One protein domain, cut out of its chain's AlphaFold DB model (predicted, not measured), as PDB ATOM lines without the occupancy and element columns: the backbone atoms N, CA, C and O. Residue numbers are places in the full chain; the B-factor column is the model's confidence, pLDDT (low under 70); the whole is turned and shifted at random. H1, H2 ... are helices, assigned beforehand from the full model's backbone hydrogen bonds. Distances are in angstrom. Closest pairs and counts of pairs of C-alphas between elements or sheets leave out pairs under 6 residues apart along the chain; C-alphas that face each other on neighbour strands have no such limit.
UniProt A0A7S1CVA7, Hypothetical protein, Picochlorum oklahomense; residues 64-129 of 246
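AT A GLANCE: This is residues 64 to 129 of the 246 residues of the protein "Hypothetical protein" of Picochlorum oklahomense (UniProt A0A7S1CVA7). Two long helices, H1 and H3, make a narrow, open V, meeting near the first turns of H1 and the last of H3. Short H2 and its links span the wide end, and the space between the arms is empty. The 66 printed residues hold three named helices, H1, H2, H3 in chain order, and no named strand: all helix. The whole is loose, radius of gyration of the C-alphas 15.5 A, and flat, spanning 46 by 26 by 11 A.

IN THESE COORDINATES: H1, residues 65 to 90, is 37.1 A long and begins at C-alpha 65 (26.211, 47.409, -2.998). H2 is residues 95 to 98. H3, residues 106 to 128, is 31.8 A long, has a kink of 25 degrees near residue 122 and ends at C-alpha 128 (35.620, 42.282, 0.402).

HOW THE PARTS SIT: H1, with residues 65 to 69 alone, touches residues 123 to 127 of H3; the closest C-alphas, of Leu 66 and Ser 123, are 6.6 A apart. They run opposite ways at a shallow tilt of 31 degrees. H1 and H2 only just touch, with 3 pairs of C-alphas within 8 A, Ser 88 and Val 95 closest at 5.7 A. H2 and H3 are apart. Every O i to N i+4 pair is within hydrogen-bond range in H1, 17 of 19 in H3; H2 is too short for one.

THE WHOLE: The C-alphas of Gly 92 and Ala 129, the two farthest apart, are 47.2 A apart. The printed part has no cut and no long link. Model pLDDT is under 70 at residues 64 to 65, 92 to 98 and 123 to 129.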
ATOM      1  N   SER A  64      23.254  47.883   0.831       66.44
ATOM      2  CA  SER A  64      24.320  46.981   0.367       66.44
ATOM      3  C   SER A  64      24.541  47.059  -1.157       66.44
ATOM      4  O   SER A  64      23.612  46.869  -1.941       66.44
ATOM      5  N   VAL A  65      25.788  47.299  -1.581       69.69
ATOM      6  CA  VAL A  65      26.211  47.409  -2.998       69.69
ATOM      7  C   VAL A  65      25.754  46.210  -3.841       69.69
ATOM      8  O   VAL A  65      25.378  46.354  -5.000       69.69
ATOM      9  N   LEU A  66      25.725  45.019  -3.237       71.25
ATOM     10  CA  LEU A  66      25.261  43.793  -3.886       71.25
ATOM     11  C   LEU A  66      23.773  43.858  -4.261       71.25
ATOM     12  O   LEU A  66      23.402  43.396  -5.334       71.25
ATOM     13  N   LEU A  67      22.933  44.439  -3.399       74.31
ATOM     14  CA  LEU A  67      21.496  44.554  -3.639       74.31
ATOM     15  C   LEU A  67      21.194  45.580  -4.739       74.31
ATOM     16  O   LEU A  67      20.320  45.353  -5.570       74.31
ATOM     17  N   GLN A  68      21.960  46.672  -4.794       76.75
ATOM     18  CA  GLN A  68      21.842  47.662  -5.868       76.75
ATOM     19  C   GLN A  68      22.232  47.063  -7.227       76.75
ATOM     20  O   GLN A  68      21.481  47.191  -8.195       76.75
ATOM     21  N   ASN A  69      23.344  46.322  -7.284       80.81
ATOM     22  CA  ASN A  69      23.752  45.618  -8.502       80.81
ATOM     23  C   ASN A  69      22.763  44.506  -8.883       80.81
ATOM     24  O   ASN A  69      22.510  44.303 -10.067       80.81
ATOM     25  N   PHE A  70      22.160  43.819  -7.908       82.94
ATOM     26  CA  PHE A  70      21.121  42.820  -8.166       82.94
ATOM     27  C   PHE A  70      19.913  43.428  -8.885       82.94
ATOM     28  O   PHE A  70      19.509  42.909  -9.923       82.94
ATOM     29  N   PHE A  71      19.371  44.546  -8.388       84.56
ATOM     30  CA  PHE A  71      18.250  45.211  -9.056       84.56
ATOM     31  C   PHE A  71      18.637  45.735 -10.438       84.56
ATOM     32  O   PHE A  71      17.868  45.561 -11.379       84.56
ATOM     33  N   LEU A  72      19.838  46.298 -10.600       85.94
ATOM     34  CA  LEU A  72      20.328  46.733 -11.908       85.94
ATOM     35  C   LEU A  72      20.369  45.577 -12.920       85.94
ATOM     36  O   LEU A  72      19.864  45.715 -14.034       85.94
ATOM     37  N   TYR A  73      20.934  44.430 -12.532       87.88
ATOM     38  CA  TYR A  73      20.978  43.247 -13.393       87.88
ATOM     39  C   TYR A  73      19.589  42.666 -13.648       87.88
ATOM     40  O   TYR A  73      19.310  42.250 -14.769       87.88
ATOM     41  N   PHE A  74      18.703  42.678 -12.650       88.69
ATOM     42  CA  PHE A  74      17.326  42.214 -12.790       88.69
ATOM     43  C   PHE A  74      16.538  43.068 -13.793       88.69
ATOM     44  O   PHE A  74      15.984  42.531 -14.751       88.69
ATOM     45  N   TYR A  75      16.557  44.397 -13.646       89.25
ATOM     46  CA  TYR A  75      15.920  45.307 -14.605       89.25
ATOM     47  C   TYR A  75      16.550  45.200 -15.997       89.25
ATOM     48  O   TYR A  75      15.828  45.181 -16.995       89.25
ATOM     49  N   GLY A  76      17.879  45.063 -16.074       90.44
ATOM     50  CA  GLY A  76      18.582  44.812 -17.330       90.44
ATOM     51  C   GLY A  76      18.124  43.518 -18.007       90.44
ATOM     52  O   GLY A  76      17.861  43.517 -19.209       90.44
ATOM     53  N   ALA A  77      17.962  42.430 -17.250       90.62
ATOM     54  CA  ALA A  77      17.453  41.162 -17.765       90.62
ATOM     55  C   ALA A  77      16.013  41.300 -18.281       90.62
ATOM     56  O   ALA A  77      15.732  40.880 -19.403       90.62
ATOM     57  N   CYS A  78      15.124  41.960 -17.528       92.88
ATOM     58  CA  CYS A  78      13.758  42.239 -17.977       92.88
ATOM     59  C   CYS A  78      13.739  43.036 -19.289       92.88
ATOM     60  O   CYS A  78      13.017  42.672 -20.215       92.88
ATOM     61  N   PHE A  79      14.561  44.085 -19.403       91.81
ATOM     62  CA  PHE A  79      14.629  44.901 -20.615       91.81
ATOM     63  C   PHE A  79      15.167  44.113 -21.819       91.81
ATOM     64  O   PHE A  79      14.636  44.241 -22.919       91.81
ATOM     65  N   ASN A  80      16.165  43.246 -21.616       90.94
ATOM     66  CA  ASN A  80      16.670  42.358 -22.669       90.94
ATOM     67  C   ASN A  80      15.603  41.357 -23.137       90.94
ATOM     68  O   ASN A  80      15.448  41.159 -24.339       90.94
ATOM     69  N   VAL A  81      14.826  40.774 -22.217       89.81
ATOM     70  CA  VAL A  81      13.714  39.871 -22.569       89.81
ATOM     71  C   VAL A  81      12.647  40.609 -23.377       89.81
ATOM     72  O   VAL A  81      12.231  40.121 -24.425       89.81
ATOM     73  N   VAL A  82      12.246  41.810 -22.944       90.81
ATOM     74  CA  VAL A  82      11.303  42.654 -23.700       90.81
ATOM     75  C   VAL A  82      11.863  42.996 -25.082       90.81
ATOM     76  O   VAL A  82      11.132  42.917 -26.065       90.81
ATOM     77  N   GLY A  83      13.156  43.312 -25.185       88.25
ATOM     78  CA  GLY A  83      13.826  43.574 -26.460       88.25
ATOM     79  C   GLY A  83      13.773  42.383 -27.418       88.25
ATOM     80  O   GLY A  83      13.449  42.561 -28.591       88.25
ATOM     81  N   VAL A  84      14.012  41.164 -26.921       86.38
ATOM     82  CA  VAL A  84      13.888  39.935 -27.724       86.38
ATOM     83  C   VAL A  84      12.446  39.712 -28.180       86.38
ATOM     84  O   VAL A  84      12.220  39.379 -29.343       86.38
ATOM     85  N   ILE A  85      11.464  39.941 -27.303       86.31
ATOM     86  CA  ILE A  85      10.040  39.835 -27.656       86.31
ATOM     87  C   ILE A  85       9.683  40.851 -28.749       86.31
ATOM     88  O   ILE A  85       9.093  40.477 -29.759       86.31
ATOM     89  N   LEU A  86      10.080  42.118 -28.597       87.94
ATOM     90  CA  LEU A  86       9.828  43.161 -29.595       87.94
ATOM     91  C   LEU A  86      10.497  42.846 -30.938       87.94
ATOM     92  O   LEU A  86       9.875  43.023 -31.983       87.94
ATOM     93  N   LEU A  87      11.730  42.332 -30.923       86.12
ATOM     94  CA  LEU A  87      12.423  41.903 -32.136       86.12
ATOM     95  C   LEU A  87      11.697  40.738 -32.821       86.12
ATOM     96  O   LEU A  87      11.603  40.722 -34.046       86.12
ATOM     97  N   SER A  88      11.138  39.803 -32.049       82.62
ATOM     98  CA  SER A  88      10.343  38.700 -32.595       82.62
ATOM     99  C   SER A  88       9.009  39.167 -33.185       82.62
ATOM    100  O   SER A  88       8.549  38.578 -34.157       82.62
ATOM    101  N   LEU A  89       8.387  40.209 -32.620       83.06
ATOM    102  CA  LEU A  89       7.094  40.729 -33.085       83.06
ATOM    103  C   LEU A  89       7.218  41.664 -34.297       83.06
ATOM    104  O   LEU A  89       6.373  41.621 -35.186       83.06
ATOM    105  N   PHE A  90       8.249  42.515 -34.335       83.06
ATOM    106  CA  PHE A  90       8.396  43.567 -35.353       83.06
ATOM    107  C   PHE A  90       9.548  43.332 -36.338       83.06
ATOM    108  O   PHE A  90       9.544  43.901 -37.426       83.06
ATOM    109  N   GLY A  91      10.547  42.529 -35.969       72.31
ATOM    110  CA  GLY A  91      11.775  42.336 -36.746       72.31
ATOM    111  C   GLY A  91      11.743  41.170 -37.733       72.31
ATOM    112  O   GLY A  91      12.731  40.962 -38.430       72.31
ATOM    113  N   GLY A  92      10.655  40.391 -37.787       66.06
ATOM    114  CA  GLY A  92      10.509  39.244 -38.697       66.06
ATOM    115  C   GLY A  92      11.476  38.080 -38.432       66.06
ATOM    116  O   GLY A  92      11.538  37.142 -39.223       66.06
ATOM    117  N   ILE A  93      12.242  38.133 -37.338       66.44
ATOM    118  CA  ILE A  93      13.122  37.049 -36.902       66.44
ATOM    119  C   ILE A  93      12.299  36.146 -35.990       66.44
ATOM    120  O   ILE A  93      11.889  36.556 -34.907       66.44
ATOM    121  N   ASP A  94      12.080  34.909 -36.422       66.50
ATOM    122  CA  ASP A  94      11.306  33.908 -35.688       66.50
ATOM    123  C   ASP A  94      12.126  33.317 -34.525       66.50
ATOM    124  O   ASP A  94      12.564  32.164 -34.538       66.50
ATOM    125  N   VAL A  95      12.387  34.138 -33.501       69.94
ATOM    126  CA  VAL A  95      13.154  33.737 -32.306       69.94
ATOM    127  C   VAL A  95      12.396  32.679 -31.493       69.94
ATOM    128  O   VAL A  95      12.999  31.820 -30.851       69.94
ATOM    129  N   ILE A  96      11.062  32.729 -31.549       64.06
ATOM    130  CA  ILE A  96      10.158  31.789 -30.878       64.06
ATOM    131  C   ILE A  96      10.173  30.419 -31.578       64.06
ATOM    132  O   ILE A  96      10.180  29.398 -30.897       64.06
ATOM    133  N   HIS A  97      10.217  30.387 -32.916       62.25
ATOM    134  CA  HIS A  97      10.128  29.145 -33.695       62.25
ATOM    135  C   HIS A  97      11.490  28.471 -33.922       62.25
ATOM    136  O   HIS A  97      11.599  27.251 -33.813       62.25
ATOM    137  N   ASN A  98      12.549  29.246 -34.184       65.94
ATOM    138  CA  ASN A  98      13.900  28.702 -34.366       65.94
ATOM    139  C   ASN A  98      14.618  28.424 -33.039       65.94
ATOM    140  O   ASN A  98      15.672  27.802 -33.048       65.94
ATOM    141  N   GLY A  99      14.045  28.832 -31.903       70.19
ATOM    142  CA  GLY A  99      14.617  28.652 -30.574       70.19
ATOM    143  C   GLY A  99      15.697  29.688 -30.255       70.19
ATOM    144  O   GLY A  99      16.691  29.829 -30.960       70.19
ATOM    145  N   LEU A 100      15.540  30.374 -29.120       74.56
ATOM    146  CA  LEU A 100      16.436  31.437 -28.629       74.56
ATOM    147  C   LEU A 100      17.901  30.975 -28.464       74.56
ATOM    148  O   LEU A 100      18.825  31.780 -28.525       74.56
ATOM    149  N   PHE A 101      18.108  29.668 -28.288       79.38
ATOM    150  CA  PHE A 101      19.412  29.034 -28.077       79.38
ATOM    151  C   PHE A 101      19.875  28.164 -29.255       79.38
ATOM    152  O   PHE A 101      20.818  27.382 -29.109       79.38
ATOM    153  N   ALA A 102      19.230  28.248 -30.421       77.69
ATOM    154  CA  ALA A 102      19.675  27.478 -31.576       77.69
ATOM    155  C   ALA A 102      21.079  27.908 -32.025       77.69
ATOM    156  O   ALA A 102      21.385  29.092 -32.144       77.69
ATOM    157  N   GLY A 103      21.952  26.922 -32.239       80.50
ATOM    158  CA  GLY A 103      23.357  27.148 -32.591       80.50
ATOM    159  C   GLY A 103      24.281  27.456 -31.406       80.50
ATOM    160  O   GLY A 103      25.469  27.693 -31.619       80.50
ATOM    161  N   PHE A 104      23.788  27.427 -30.161       86.00
ATOM    162  CA  PHE A 104      24.646  27.607 -28.991       86.00
ATOM    163  C   PHE A 104      25.489  26.355 -28.766       86.00
ATOM    164  O   PHE A 104      24.980  25.251 -28.585       86.00
ATOM    165  N   THR A 105      26.804  26.540 -28.749       91.12
ATOM    166  CA  THR A 105      27.757  25.475 -28.434       91.12
ATOM    167  C   THR A 105      28.073  25.476 -26.939       91.12
ATOM    168  O   THR A 105      27.836  26.463 -26.237       91.12
ATOM    169  N   THR A 106      28.689  24.403 -26.437       90.06
ATOM    170  CA  THR A 106      29.227  24.367 -25.065       90.06
ATOM    171  C   THR A 106      30.190  25.531 -24.799       90.06
ATOM    172  O   THR A 106      30.206  26.078 -23.699       90.06
ATOM    173  N   VAL A 107      30.936  25.974 -25.820       90.62
ATOM    174  CA  VAL A 107      31.825  27.142 -25.741       90.62
ATOM    175  C   VAL A 107      31.028  28.431 -25.544       90.62
ATOM    176  O   VAL A 107      31.390  29.249 -24.701       90.62
ATOM    177  N   THR A 108      29.905  28.602 -26.248       89.38
ATOM    178  CA  THR A 108      29.011  29.757 -26.072       89.38
ATOM    179  C   THR A 108      28.486  29.836 -24.636       89.38
ATOM    180  O   THR A 108      28.555  30.895 -24.014       89.38
ATOM    181  N   PHE A 109      28.034  28.714 -24.064       89.06
ATOM    182  CA  PHE A 109      27.598  28.670 -22.662       89.06
ATOM    183  C   PHE A 109      28.739  28.965 -21.683       89.06
ATOM    184  O   PHE A 109      28.545  29.732 -20.738       89.06
ATOM    185  N   ALA A 110      29.940  28.431 -21.929       90.69
ATOM    186  CA  ALA A 110      31.118  28.734 -21.117       90.69
ATOM    187  C   ALA A 110      31.468  30.233 -21.147       90.69
ATOM    188  O   ALA A 110      31.771  30.811 -20.102       90.69
ATOM    189  N   LEU A 111      31.359  30.889 -22.307       88.69
ATOM    190  CA  LEU A 111      31.577  32.333 -22.443       88.69
ATOM    191  C   LEU A 111      30.537  33.154 -21.675       88.69
ATOM    192  O   LEU A 111      30.907  34.130 -21.020       88.69
ATOM    193  N   ILE A 112      29.260  32.768 -21.720       90.94
ATOM    194  CA  ILE A 112      28.186  33.449 -20.977       90.94
ATOM    195  C   ILE A 112      28.446  33.356 -19.473       90.94
ATOM    196  O   ILE A 112      28.425  34.369 -18.774       90.94
ATOM    197  N   VAL A 113      28.754  32.153 -18.987       91.62
ATOM    198  CA  VAL A 113      29.065  31.910 -17.574       91.62
ATOM    199  C   VAL A 113      30.307  32.697 -17.148       91.62
ATOM    200  O   VAL A 113      30.282  33.362 -16.114       91.62
ATOM    201  N   ASN A 114      31.366  32.701 -17.962       89.50
ATOM    202  CA  ASN A 114      32.582  33.468 -17.689       89.50
ATOM    203  C   ASN A 114      32.311  34.983 -17.600       89.50
ATOM    204  O   ASN A 114      32.776  35.640 -16.669       89.50
ATOM    205  N   ASN A 115      31.507  35.533 -18.516       89.56
ATOM    206  CA  ASN A 115      31.109  36.944 -18.476       89.56
ATOM    207  C   ASN A 115      30.263  37.271 -17.233       89.56
ATOM    208  O   ASN A 115      30.480  38.297 -16.586       89.56
ATOM    209  N   ALA A 116      29.340  36.384 -16.850       87.56
ATOM    210  CA  ALA A 116      28.548  36.547 -15.633       87.56
ATOM    211  C   ALA A 116      29.432  36.542 -14.374       87.56
ATOM    212  O   ALA A 116      29.300  37.422 -13.517       87.56
ATOM    213  N   PHE A 117      30.393  35.613 -14.289       85.75
ATOM    214  CA  PHE A 117      31.382  35.588 -13.210       85.75
ATOM    215  C   PHE A 117      32.187  36.885 -13.140       85.75
ATOM    216  O   PHE A 117      32.389  37.402 -12.043       85.75
ATOM    217  N   GLN A 118      32.597  37.453 -14.276       81.88
ATOM    218  CA  GLN A 118      33.340  38.714 -14.306       81.88
ATOM    219  C   GLN A 118      32.540  39.882 -13.695       81.88
ATOM    220  O   GLN A 118      33.095  40.670 -12.921       81.88
ATOM    221  N   GLY A 119      31.230  39.963 -13.962       80.00
ATOM    222  CA  GLY A 119      30.339  40.967 -13.363       80.00
ATOM    223  C   GLY A 119      30.135  40.782 -11.852       80.00
ATOM    224  O   GLY A 119      30.258  41.735 -11.071       80.00
ATOM    225  N   ILE A 120      29.900  39.539 -11.419       80.56
ATOM    226  CA  ILE A 120      29.692  39.195 -10.003       80.56
ATOM    227  C   ILE A 120      30.980  39.403  -9.198       80.56
ATOM    228  O   ILE A 120      30.951  40.056  -8.153       80.56
ATOM    229  N   LEU A 121      32.123  38.917  -9.695       76.19
ATOM    230  CA  LEU A 121      33.428  39.103  -9.059       76.19
ATOM    231  C   LEU A 121      33.755  40.587  -8.922       76.19
ATOM    232  O   LEU A 121      34.157  41.018  -7.845       76.19
ATOM    233  N   SER A 122      33.526  41.393  -9.966       70.06
ATOM    234  CA  SER A 122      33.756  42.840  -9.897       70.06
ATOM    235  C   SER A 122      32.970  43.496  -8.754       70.06
ATOM    236  O   SER A 122      33.539  44.330  -8.046       70.06
ATOM    237  N   SER A 123      31.722  43.061  -8.537       69.19
ATOM    238  CA  SER A 123      30.846  43.493  -7.437       69.19
ATOM    239  C   SER A 123      31.320  42.992  -6.066       69.19
ATOM    240  O   SER A 123      31.289  43.732  -5.085       69.19
ATOM    241  N   PHE A 124      31.804  41.752  -5.999       65.06
ATOM    242  CA  PHE A 124      32.347  41.141  -4.784       65.06
ATOM    243  C   PHE A 124      33.645  41.823  -4.323       65.06
ATOM    244  O   PHE A 124      33.812  42.081  -3.130       65.06
ATOM    245  N   PHE A 125      34.524  42.200  -5.261       64.44
ATOM    246  CA  PHE A 125      35.747  42.951  -4.961       64.44
ATOM    247  C   PHE A 125      35.451  44.282  -4.255       64.44
ATOM    248  O   PHE A 125      36.211  44.662  -3.376       64.44
ATOM    249  N   PHE A 126      34.345  44.966  -4.574       59.84
ATOM    250  CA  PHE A 126      33.971  46.209  -3.884       59.84
ATOM    251  C   PHE A 126      33.560  46.000  -2.421       59.84
ATOM    252  O   PHE A 126      33.628  46.942  -1.638       59.84
ATOM    253  N   LYS A 127      33.134  44.787  -2.048       57.34
ATOM    254  CA  LYS A 127      32.663  44.471  -0.694       57.34
ATOM    255  C   LYS A 127      33.749  43.858   0.195       57.34
ATOM    256  O   LYS A 127      33.686  44.031   1.407       57.34
ATOM    257  N   PHE A 128      34.717  43.139  -0.379       58.59
ATOM    258  CA  PHE A 128      35.620  42.282   0.402       58.59
ATOM    259  C   PHE A 128      37.116  42.467   0.140       58.59
ATOM    260  O   PHE A 128      37.917  41.857   0.843       58.59
ATOM    261  N   ALA A 129      37.522  43.271  -0.843       55.25
ATOM    262  CA  ALA A 129      38.925  43.369  -1.223       55.25
ATOM    263  C   ALA A 129      39.395  44.818  -1.324       55.25
ATOM    264  O   ALA A 129      38.720  45.673  -1.897       55.25
TER     265      ALA A 129